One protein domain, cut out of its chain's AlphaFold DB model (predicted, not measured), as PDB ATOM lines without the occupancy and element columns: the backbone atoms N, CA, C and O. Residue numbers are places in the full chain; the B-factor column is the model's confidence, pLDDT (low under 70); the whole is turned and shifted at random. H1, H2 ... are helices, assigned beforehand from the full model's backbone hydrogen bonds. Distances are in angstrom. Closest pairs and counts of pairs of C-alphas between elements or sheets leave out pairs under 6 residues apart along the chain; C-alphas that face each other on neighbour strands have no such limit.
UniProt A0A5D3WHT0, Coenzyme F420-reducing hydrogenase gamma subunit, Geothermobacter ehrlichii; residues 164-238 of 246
ATOM      1  N   CYS A 164     -17.603 -44.600 -41.076       96.88
ATOM      2  CA  CYS A 164     -17.067 -45.949 -40.894       96.88
ATOM      3  C   CYS A 164     -16.709 -46.292 -39.441       96.88
ATOM      4  O   CYS A 164     -16.868 -47.448 -39.057       96.88
ATOM      5  N   ALA A 165     -16.245 -45.328 -38.637       97.06
ATOM      6  CA  ALA A 165     -15.947 -45.581 -37.230       97.06
ATOM      7  C   ALA A 165     -17.221 -45.940 -36.449       97.06
ATOM      8  O   ALA A 165     -17.226 -46.919 -35.710       97.06
ATOM      9  N   GLU A 166     -18.321 -45.218 -36.682       97.50
ATOM     10  CA  GLU A 166     -19.626 -45.516 -36.079       97.50
ATOM     11  C   GLU A 166     -20.163 -46.865 -36.554       97.50
ATOM     12  O   GLU A 166     -20.627 -47.655 -35.736       97.50
ATOM     13  N   CYS A 167     -20.029 -47.188 -37.849       98.00
ATOM     14  CA  CYS A 167     -20.414 -48.507 -38.356       98.00
ATOM     15  C   CYS A 167     -19.691 -49.637 -37.615       98.00
ATOM     16  O   CYS A 167     -20.313 -50.642 -37.291       98.00
ATOM     17  N   LYS A 168     -18.387 -49.486 -37.339       97.50
ATOM     18  CA  LYS A 168     -17.611 -50.512 -36.627       97.50
ATOM     19  C   LYS A 168     -17.927 -50.566 -35.139       97.50
ATOM     20  O   LYS A 168     -18.042 -51.666 -34.615       97.50
ATOM     21  N   LEU A 169     -18.135 -49.422 -34.487       96.88
ATOM     22  CA  LEU A 169     -18.588 -49.372 -33.091       96.88
ATOM     23  C   LEU A 169     -19.962 -50.025 -32.898       96.88
ATOM     24  O   LEU A 169     -20.233 -50.573 -31.836       96.88
ATOM     25  N   ARG A 170     -20.814 -49.986 -33.928       96.81
ATOM     26  CA  ARG A 170     -22.142 -50.609 -33.942       96.81
ATOM     27  C   ARG A 170     -22.173 -52.022 -34.534       96.81
ATOM     28  O   ARG A 170     -23.260 -52.556 -34.719       96.81
ATOM     29  N   GLU A 171     -21.018 -52.593 -34.876       97.00
ATOM     30  CA  GLU A 171     -20.908 -53.925 -35.494       97.00
ATOM     31  C   GLU A 171     -21.745 -54.086 -36.783       97.00
ATOM     32  O   GLU A 171     -22.223 -55.170 -37.112       97.00
ATOM     33  N   LEU A 172     -21.914 -53.000 -37.549       97.06
ATOM     34  CA  LEU A 172     -22.699 -53.018 -38.783       97.06
ATOM     35  C   LEU A 172     -21.916 -53.673 -39.935       97.06
ATOM     36  O   LEU A 172     -20.731 -53.353 -40.139       97.06
ATOM     37  N   PRO A 173     -22.569 -54.537 -40.739       95.31
ATOM     38  CA  PRO A 173     -21.957 -55.113 -41.928       95.31
ATOM     39  C   PRO A 173     -21.623 -54.019 -42.944       95.31
ATOM     40  O   PRO A 173     -22.329 -53.013 -43.077       95.31
ATOM     41  N   CYS A 174     -20.525 -54.204 -43.676       96.50
ATOM     42  CA  CYS A 174     -20.134 -53.242 -44.696       96.50
ATOM     43  C   CYS A 174     -21.131 -53.290 -45.861       96.50
ATOM     44  O   CYS A 174     -21.469 -54.362 -46.354       96.50
ATOM     45  N   THR A 175     -21.581 -52.138 -46.360       96.12
ATOM     46  CA  THR A 175     -22.496 -52.110 -47.514       96.12
ATOM     47  C   THR A 175     -21.846 -52.678 -48.778       96.12
ATOM     48  O   THR A 175     -22.531 -53.300 -49.582       96.12
ATOM     49  N   PHE A 176     -20.524 -52.533 -48.908       94.69
ATOM     50  CA  PHE A 176     -19.750 -53.099 -50.011       94.69
ATOM     51  C   PHE A 176     -19.743 -54.637 -50.011       94.69
ATOM     52  O   PHE A 176     -19.648 -55.223 -51.078       94.69
ATOM     53  N   GLU A 177     -19.933 -55.307 -48.865       93.44
ATOM     54  CA  GLU A 177     -20.100 -56.778 -48.818       93.44
ATOM     55  C   GLU A 177     -21.421 -57.243 -49.456       93.44
ATOM     56  O   GLU A 177     -21.630 -58.434 -49.664       93.44
ATOM     57  N   ARG A 178     -22.322 -56.300 -49.753       91.75
ATOM     58  CA  ARG A 178     -23.602 -56.515 -50.435       91.75
ATOM     59  C   ARG A 178     -23.633 -55.838 -51.813       91.75
ATOM     60  O   ARG A 178     -24.718 -55.567 -52.313       91.75
ATOM     61  N   ASP A 179     -22.468 -55.494 -52.369       91.38
ATOM     62  CA  ASP A 179     -22.309 -54.777 -53.646       91.38
ATOM     63  C   ASP A 179     -23.019 -53.408 -53.701       91.38
ATOM     64  O   ASP A 179     -23.394 -52.911 -54.762       91.38
ATOM     65  N   VAL A 180     -23.192 -52.759 -52.543       94.06
ATOM     66  CA  VAL A 180     -23.782 -51.420 -52.441       94.06
ATOM     67  C   VAL A 180     -22.694 -50.400 -52.123       94.06
ATOM     68  O   VAL A 180     -22.124 -50.391 -51.023       94.06
ATOM     69  N   ILE A 181     -22.439 -49.492 -53.072       95.00
ATOM     70  CA  ILE A 181     -21.497 -48.384 -52.866       95.00
ATOM     71  C   ILE A 181     -21.957 -47.487 -51.720       95.00
ATOM     72  O   ILE A 181     -23.132 -47.446 -51.371       95.00
ATOM     73  N   CYS A 182     -21.040 -46.739 -51.122       96.38
ATOM     74  CA  CYS A 182     -21.324 -45.915 -49.952       96.38
ATOM     75  C   CYS A 182     -20.471 -44.652 -49.991       96.38
ATOM     76  O   CYS A 182     -19.428 -44.648 -50.625       96.38
ATOM     77  N   LEU A 183     -20.865 -43.575 -49.319       95.94
ATOM     78  CA  LEU A 183     -20.001 -42.398 -49.122       95.94
ATOM     79  C   LEU A 183     -19.465 -42.290 -47.689       95.94
ATOM     80  O   LEU A 183     -18.730 -41.362 -47.358       95.94
ATOM     81  N   GLY A 184     -19.779 -43.270 -46.838       96.31
ATOM     82  CA  GLY A 184     -19.390 -43.314 -45.428       96.31
ATOM     83  C   GLY A 184     -17.889 -43.114 -45.172       96.31
ATOM     84  O   GLY A 184     -17.565 -42.354 -44.265       96.31
ATOM     85  N   PRO A 185     -16.972 -43.693 -45.976       95.38
ATOM     86  CA  PRO A 185     -15.521 -43.536 -45.801       95.38
ATOM     87  C   PRO A 185     -14.978 -42.108 -45.907       95.38
ATOM     88  O   PRO A 185     -13.898 -41.830 -45.390       95.38
ATOM     89  N   ILE A 186     -15.707 -41.203 -46.560       94.69
ATOM     90  CA  ILE A 186     -15.311 -39.795 -46.726       94.69
ATOM     91  C   ILE A 186     -16.281 -38.822 -46.051       94.69
ATOM     92  O   ILE A 186     -16.042 -37.618 -46.074       94.69
ATOM     93  N   THR A 187     -17.361 -39.323 -45.450       95.31
ATOM     94  CA  THR A 187     -18.408 -38.515 -44.813       95.31
ATOM     95  C   THR A 187     -18.158 -38.414 -43.320       95.31
ATOM     96  O   THR A 187     -17.840 -39.419 -42.686       95.31
ATOM     97  N   ARG A 188     -18.343 -37.225 -42.744       95.38
ATOM     98  CA  ARG A 188     -18.201 -36.988 -41.304       95.38
ATOM     99  C   ARG A 188     -19.200 -37.815 -40.486       95.38
ATOM    100  O   ARG A 188     -20.387 -37.842 -40.798       95.38
ATOM    101  N   ALA A 189     -18.716 -38.447 -39.420       96.44
ATOM    102  CA  ALA A 189     -19.538 -39.143 -38.428       96.44
ATOM    103  C   ALA A 189     -20.433 -38.190 -37.609       96.44
ATOM    104  O   ALA A 189     -20.345 -36.969 -37.755       96.44
ATOM    105  N   GLY A 190     -21.299 -38.748 -36.765       95.06
ATOM    106  CA  GLY A 190     -22.200 -38.064 -35.829       95.06
ATOM    107  C   GLY A 190     -23.689 -38.327 -36.084       95.06
ATOM    108  O   GLY A 190     -24.520 -37.858 -35.323       95.06
ATOM    109  N   CYS A 191     -24.044 -39.092 -37.126       95.62
ATOM    110  CA  CYS A 191     -25.409 -39.623 -37.308       95.62
ATOM    111  C   CYS A 191     -25.556 -41.057 -36.797       95.62
ATOM    112  O   CYS A 191     -26.505 -41.754 -37.173       95.62
ATOM    113  N   ASN A 192     -24.578 -41.541 -36.026       95.38
ATOM    114  CA  ASN A 192     -24.564 -42.891 -35.491       95.38
ATOM    115  C   ASN A 192     -24.710 -43.962 -36.593       95.38
ATOM    116  O   ASN A 192     -25.286 -45.012 -36.352       95.38
ATOM    117  N   ALA A 193     -24.261 -43.704 -37.828       96.94
ATOM    118  CA  ALA A 193     -24.466 -44.579 -38.993       96.94
ATOM    119  C   ALA A 193     -25.923 -45.067 -39.230       96.94
ATOM    120  O   ALA A 193     -26.126 -46.183 -39.715       96.94
ATOM    121  N   HIS A 194     -26.940 -44.253 -38.911       95.81
ATOM    122  CA  HIS A 194     -28.357 -44.656 -38.956       95.81
ATOM    123  C   HIS A 194     -28.783 -45.318 -40.282       95.81
ATOM    124  O   HIS A 194     -29.295 -46.432 -40.261       95.81
ATOM    125  N   CYS A 195     -28.470 -44.716 -41.438       96.88
ATOM    126  CA  CYS A 195     -28.860 -45.265 -42.745       96.88
ATOM    127  C   CYS A 195     -28.339 -46.692 -42.992       96.88
ATOM    128  O   CYS A 195     -29.038 -47.503 -43.588       96.88
ATOM    129  N   ILE A 196     -27.117 -46.999 -42.537       97.25
ATOM    130  CA  ILE A 196     -26.506 -48.323 -42.731       97.25
ATOM    131  C   ILE A 196     -27.191 -49.355 -41.835       97.25
ATOM    132  O   ILE A 196     -27.399 -50.490 -42.259       97.25
ATOM    133  N   ALA A 197     -27.558 -48.968 -40.610       96.50
ATOM    134  CA  ALA A 197     -28.265 -49.852 -39.689       96.50
ATOM    135  C   ALA A 197     -29.647 -50.256 -40.213       96.50
ATOM    136  O   ALA A 197     -30.032 -51.411 -40.064       96.50
ATOM    137  N   GLU A 198     -30.330 -49.342 -40.903       95.69
ATOM    138  CA  GLU A 198     -31.614 -49.606 -41.568       95.69
ATOM    139  C   GLU A 198     -31.460 -50.291 -42.941       95.69
ATOM    140  O   GLU A 198     -32.427 -50.497 -43.670       95.69
ATOM    141  N   GLY A 199     -30.234 -50.670 -43.313       93.31
ATOM    142  CA  GLY A 199     -29.948 -51.469 -44.499       93.31
ATOM    143  C   GLY A 199     -29.623 -50.684 -45.772       93.31
ATOM    144  O   GLY A 199     -29.235 -51.332 -46.746       93.31
ATOM    145  N   ASP A 200     -29.689 -49.348 -45.764       95.75
ATOM    146  CA  ASP A 200     -29.278 -48.478 -46.880       95.75
ATOM    147  C   ASP A 200     -27.751 -48.198 -46.847       95.75
ATOM    148  O   ASP A 200     -26.968 -48.858 -46.154       95.75
ATOM    149  N   ARG A 201     -27.299 -47.215 -47.631       96.12
ATOM    150  CA  ARG A 201     -25.931 -46.686 -47.682       96.12
ATOM    151  C   ARG A 201     -25.837 -45.261 -47.138       96.12
ATOM    152  O   ARG A 201     -26.809 -44.514 -47.094       96.12
ATOM    153  N   CYS A 202     -24.621 -44.827 -46.806       97.25
ATOM    154  CA  CYS A 202     -24.365 -43.407 -46.560       97.25
ATOM    155  C   CYS A 202     -24.358 -42.626 -47.882       97.25
ATOM    156  O   CYS A 202     -23.661 -43.014 -48.821       97.25
ATOM    157  N   ARG A 203     -25.074 -41.495 -47.914       95.56
ATOM    158  CA  ARG A 203     -25.167 -40.568 -49.060       95.56
ATOM    159  C   ARG A 203     -24.393 -39.260 -48.874       95.56
ATOM    160  O   ARG A 203     -24.526 -38.351 -49.678       95.56
ATOM    161  N   GLY A 204     -23.611 -39.126 -47.802       95.06
ATOM    162  CA  GLY A 204     -22.768 -37.942 -47.608       95.06
ATOM    163  C   GLY A 204     -23.470 -36.681 -47.105       95.06
ATOM    164  O   GLY A 204     -22.918 -35.594 -47.251       95.06
ATOM    165  N   CYS A 205     -24.651 -36.798 -46.483       95.88
ATOM    166  CA  CYS A 205     -25.441 -35.638 -46.048       95.88
ATOM    167  C   CYS A 205     -24.813 -34.796 -44.927       95.88
ATOM    168  O   CYS A 205     -25.228 -33.664 -44.708       95.88
ATOM    169  N   ARG A 206     -23.811 -35.324 -44.215       95.06
ATOM    170  CA  ARG A 206     -23.093 -34.620 -43.136       95.06
ATOM    171  C   ARG A 206     -21.863 -33.847 -43.616       95.06
ATOM    172  O   ARG A 206     -21.121 -33.307 -42.799       95.06
ATOM    173  N   GLY A 207     -21.621 -33.833 -44.923       92.88
ATOM    174  CA  GLY A 207     -20.407 -33.275 -45.496       92.88
ATOM    175  C   GLY A 207     -19.177 -34.153 -45.293       92.88
ATOM    176  O   GLY A 207     -19.206 -35.195 -44.629       92.88
ATOM    177  N   MET A 208     -18.077 -33.741 -45.919       91.69
ATOM    178  CA  MET A 208     -16.830 -34.493 -45.861       91.69
ATOM    179  C   MET A 208     -16.166 -34.398 -44.480       91.69
ATOM    180  O   MET A 208     -16.242 -33.379 -43.780       91.69
ATOM    181  N   VAL A 209     -15.487 -35.478 -44.094       92.00
ATOM    182  CA  VAL A 209     -14.537 -35.461 -42.973       92.00
ATOM    183  C   VAL A 209     -13.362 -34.529 -43.294       92.00
ATOM    184  O   VAL A 209     -13.111 -34.225 -44.459       92.00
ATOM    185  N   ASP A 210     -12.644 -34.061 -42.276       86.88
ATOM    186  CA  ASP A 210     -11.485 -33.187 -42.469       86.88
ATOM    187  C   ASP A 210     -10.367 -33.918 -43.233       86.88
ATOM    188  O   ASP A 210     -10.025 -35.056 -42.912       86.88
ATOM    189  N   ALA A 211      -9.808 -33.263 -44.258       83.50
ATOM    190  CA  ALA A 211      -8.747 -33.797 -45.123       83.50
ATOM    191  C   ALA A 211      -8.998 -35.251 -45.605       83.50
ATOM    192  O   ALA A 211      -8.177 -36.145 -45.359       83.50
ATOM    193  N   PRO A 212     -10.116 -35.518 -46.310       83.44
ATOM    194  CA  PRO A 212     -10.454 -36.871 -46.723       83.44
ATOM    195  C   PRO A 212      -9.429 -37.374 -47.745       83.44
ATOM    196  O   PRO A 212      -9.044 -36.657 -48.672       83.44
ATOM    197  N   ARG A 213      -9.020 -38.646 -47.643       82.94
ATOM    198  CA  ARG A 213      -8.218 -39.316 -48.687       82.94
ATOM    199  C   ARG A 213      -9.108 -39.715 -49.868       82.94
ATOM    200  O   ARG A 213      -9.275 -40.893 -50.173       82.94
ATOM    201  N   SER A 214      -9.689 -38.712 -50.515       83.00
ATOM    202  CA  SER A 214     -10.739 -38.859 -51.517       83.00
ATOM    203  C   SER A 214     -10.256 -39.504 -52.818       83.00
ATOM    204  O   SER A 214     -10.925 -40.390 -53.328       83.00
ATOM    205  N   GLY A 215      -9.058 -39.168 -53.307       85.19
ATOM    206  CA  GLY A 215      -8.504 -39.754 -54.540       85.19
ATOM    207  C   GLY A 215      -8.429 -41.291 -54.525       85.19
ATOM    208  O   GLY A 215      -8.990 -41.936 -55.408       85.19
ATOM    209  N   PRO A 216      -7.791 -41.918 -53.515       88.56
ATOM    210  CA  PRO A 216      -7.837 -43.369 -53.349       88.56
ATOM    211  C   PRO A 216      -9.255 -43.926 -53.225       88.56
ATOM    212  O   PRO A 216      -9.511 -45.014 -53.726       88.56
ATOM    213  N   TYR A 217     -10.161 -43.186 -52.584       92.06
ATOM    214  CA  TYR A 217     -11.539 -43.621 -52.418       92.06
ATOM    215  C   TYR A 217     -12.329 -43.626 -53.729       92.06
ATOM    216  O   TYR A 217     -13.095 -44.549 -53.980       92.06
ATOM    217  N   TYR A 218     -12.108 -42.643 -54.601       91.75
ATOM    218  CA  TYR A 218     -12.772 -42.585 -55.902       91.75
ATOM    219  C   TYR A 218     -12.409 -43.788 -56.774       91.75
ATOM    220  O   TYR A 218     -13.299 -44.362 -57.382       91.75
ATOM    221  N   ARG A 219     -11.157 -44.262 -56.717       92.12
ATOM    222  CA  ARG A 219     -10.748 -45.502 -57.404       92.12
ATOM    223  C   ARG A 219     -11.514 -46.734 -56.928       92.12
ATOM    224  O   ARG A 219     -11.855 -47.587 -57.732       92.12
ATOM    225  N   ILE A 220     -11.833 -46.810 -55.634       93.19
ATOM    226  CA  ILE A 220     -12.684 -47.887 -55.109       93.19
ATOM    227  C   ILE A 220     -14.089 -47.776 -55.712       93.19
ATOM    228  O   ILE A 220     -14.657 -48.777 -56.122       93.19
ATOM    229  N   LEU A 221     -14.656 -46.573 -55.814       94.38
ATOM    230  CA  LEU A 221     -15.969 -46.396 -56.446       94.38
ATOM    231  C   LEU A 221     -15.955 -46.787 -57.937       94.38
ATOM    232  O   LEU A 221     -16.917 -47.391 -58.406       94.38
ATOM    233  N   GLU A 222     -14.862 -46.503 -58.652       94.19
ATOM    234  CA  GLU A 222     -14.650 -46.941 -60.041       94.19
ATOM    235  C   GLU A 222     -14.570 -48.473 -60.155       94.19
ATOM    236  O   GLU A 222     -15.195 -49.057 -61.036       94.19
ATOM    237  N   GLU A 223     -13.861 -49.144 -59.238       93.75
ATOM    238  CA  GLU A 223     -13.792 -50.614 -59.169       93.75
ATOM    239  C   GLU A 223     -15.168 -51.258 -58.921       93.75
ATOM    240  O   GLU A 223     -15.429 -52.357 -59.406       93.75
ATOM    241  N   TYR A 224     -16.069 -50.550 -58.231       93.06
ATOM    242  CA  TYR A 224     -17.473 -50.938 -58.041       93.06
ATOM    243  C   TYR A 224     -18.406 -50.443 -59.165       93.06
ATOM    244  O   TYR A 224     -19.629 -50.507 -59.037       93.06
ATOM    245  N   GLY A 225     -17.846 -49.985 -60.289       92.94
ATOM    246  CA  GLY A 225     -18.575 -49.766 -61.539       92.94
ATOM    247  C   GLY A 225     -19.154 -48.367 -61.743       92.94
ATOM    248  O   GLY A 225     -19.936 -48.188 -62.677       92.94
ATOM    249  N   LEU A 226     -18.799 -47.378 -60.916       94.62
ATOM    250  CA  LEU A 226     -19.221 -45.993 -61.147       94.62
ATOM    251  C   LEU A 226     -18.286 -45.297 -62.142       94.62
ATOM    252  O   LEU A 226     -17.064 -45.385 -62.037       94.62
ATOM    253  N   SER A 227     -18.860 -44.541 -63.076       94.62
ATOM    254  CA  SER A 227     -18.110 -43.590 -63.899       94.62
ATOM    255  C   SER A 227     -17.693 -42.355 -63.090       94.62
ATOM    256  O   SER A 227     -18.279 -42.048 -62.050       94.62
ATOM    257  N   GLU A 228     -16.725 -41.583 -63.591       90.06
ATOM    258  CA  GLU A 228     -16.323 -40.308 -62.973       90.06
ATOM    259  C   GLU A 228     -17.516 -39.344 -62.800       90.06
ATOM    260  O   GLU A 228     -17.639 -38.661 -61.781       90.06
ATOM    261  N   GLU A 229     -18.420 -39.310 -63.783       90.06
ATOM    262  CA  GLU A 229     -19.640 -38.501 -63.740       90.06
ATOM    263  C   GLU A 229     -20.579 -38.967 -62.622       90.06
ATOM    264  O   GLU A 229     -21.014 -38.155 -61.811       90.06
ATOM    265  N   GLN A 230     -20.803 -40.278 -62.495       92.44
ATOM    266  CA  GLN A 230     -21.624 -40.837 -61.419       92.44
ATOM    267  C   GLN A 230     -21.008 -40.584 -60.039       92.44
ATOM    268  O   GLN A 230     -21.721 -40.246 -59.100       92.44
ATOM    269  N   ILE A 231     -19.683 -40.692 -59.900       91.56
ATOM    270  CA  ILE A 231     -18.990 -40.355 -58.647       91.56
ATOM    271  C   ILE A 231     -19.223 -38.885 -58.303       91.56
ATOM    272  O   ILE A 231     -19.557 -38.557 -57.166       91.56
ATOM    273  N   ARG A 232     -19.082 -37.987 -59.279       88.62
ATOM    274  CA  ARG A 232     -19.350 -36.560 -59.094       88.62
ATOM    275  C   ARG A 232     -20.796 -36.308 -58.664       88.62
ATOM    276  O   ARG A 232     -21.004 -35.498 -57.760       88.62
ATOM    277  N   ASP A 233     -21.756 -37.003 -59.266       89.25
ATOM    278  CA  ASP A 233     -23.181 -36.921 -58.932       89.25
ATOM    279  C   ASP A 233     -23.479 -37.368 -57.499       89.25
ATOM    280  O   ASP A 233     -24.175 -36.670 -56.759       89.25
ATOM    281  N   GLU A 234     -22.887 -38.479 -57.070       90.75
ATOM    282  CA  GLU A 234     -23.009 -38.974 -55.697       90.75
ATOM    283  C   GLU A 234     -22.440 -37.968 -54.688       90.75
ATOM    284  O   GLU A 234     -23.067 -37.655 -53.675       90.75
ATOM    285  N   LEU A 235     -21.262 -37.408 -54.974       87.88
ATOM    286  CA  LEU A 235     -20.594 -36.464 -54.078       87.88
ATOM    287  C   LEU A 235     -21.343 -35.136 -53.954       87.88
ATOM    288  O   LEU A 235     -21.359 -34.543 -52.870       87.88
ATOM    289  N   ARG A 236     -21.949 -34.666 -55.051       87.94
ATOM    290  CA  ARG A 236     -22.624 -33.363 -55.098       87.94
ATOM    291  C   ARG A 236     -24.045 -33.370 -54.545       87.94
ATOM    292  O   ARG A 236     -24.623 -32.301 -54.383       87.94
ATOM    293  N   LEU A 237     -24.602 -34.545 -54.232       90.25
ATOM    294  CA  LEU A 237     -25.986 -34.671 -53.772       90.25
ATOM    295  C   LEU A 237     -26.292 -33.790 -52.551       90.25
ATOM    296  O   LEU A 237     -27.352 -33.182 -52.489       90.25
ATOM    297  N   TYR A 238     -25.357 -33.693 -51.606       90.38
ATOM    298  CA  TYR A 238     -25.492 -32.852 -50.408       90.38
ATOM    299  C   TYR A 238     -24.332 -31.873 -50.216       90.38
ATOM    300  O   TYR A 238     -24.203 -31.266 -49.153       90.38
TER     301      TYR A 238
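AT A GLANCE: This is residues 164 to 238 of the 246 residues of the protein "Coenzyme F420-reducing hydrogenase gamma subunit" of Geothermobacter ehrlichii (UniProt A0A5D3WHT0). Two parts sit side by side: a lobe made largely of loops, set with three short helices H1, H2 and H3, and next to it a pair of longer helices, H4 and H5, that stand steeply to each other. Two long stretches without a named element, residues 179 to 193 and 198 to 213, make much of the first lobe, and Leu 183 in the former lies in the middle of the whole. The printed part has 75 residues with five named helices, in the order H1, H2, H3, H4, H5, and no named strand; the class is all helix, though under half of the residues, 33 of 75, are in named elements. The whole is compact, with a radius of gyration of the C-alphas of 11.7 A, and rounded, spanning 31 by 27 by 20 A.

HOW THE PARTS SIT: H1, residues 164 to 169, is close to but not clearly touching H3, residues 194 to 197; their closest C-alphas, those of Cys 167 and Ile 196, are 7.5 A apart. H2, residues 175 to 178, is also close to but not clearly touching H3, with the closest C-alphas, those of Thr 175 and Ile 196, 7.3 A apart. H1 and H2 are apart. H4, residues 214 to 223, and H5, residues 228 to 236, only just touch, with 3 pairs of C-alphas within 8 A, the closest being those of Leu 221 and Ile 231 at 7.1 A. Their lines stand at a steep tilt of 54 degrees, opposite ways. H4 and H5 are each apart from H1, H2 and H3. Every O i to N i+4 pair is within hydrogen-bond range in H1 and H5, and 5 of 6 are in H4. H2 and H3 are too short for such a pair, and each has its one O i to N i+3 pair within range.

IN THESE COORDINATES: H1 begins at C-alpha 164, (-17.067, -45.949, -40.894), and is 8.7 A from first to last C-alpha. H2 and H3, four residues each, measure 5.4 A and 5.2 A. H4, the longest helix, begins at C-alpha 214, (-10.739, -38.859, -51.517), and is 14.4 A long. H5 is 12.2 A long and ends at C-alpha 236, (-22.624, -33.363, -55.098).

THE WHOLE: The two C-alphas farthest apart, those of Leu 169 and Glu 229, are 32.5 A from each other. The printed part has no cut. The links H2 to H3 and H3 to H4 are long, with 15 and 16 residues, while H1 to H2 and H4 to H5 are tight. The mean pLDDT of the printed part is 93.4, and no printed residue is under 70.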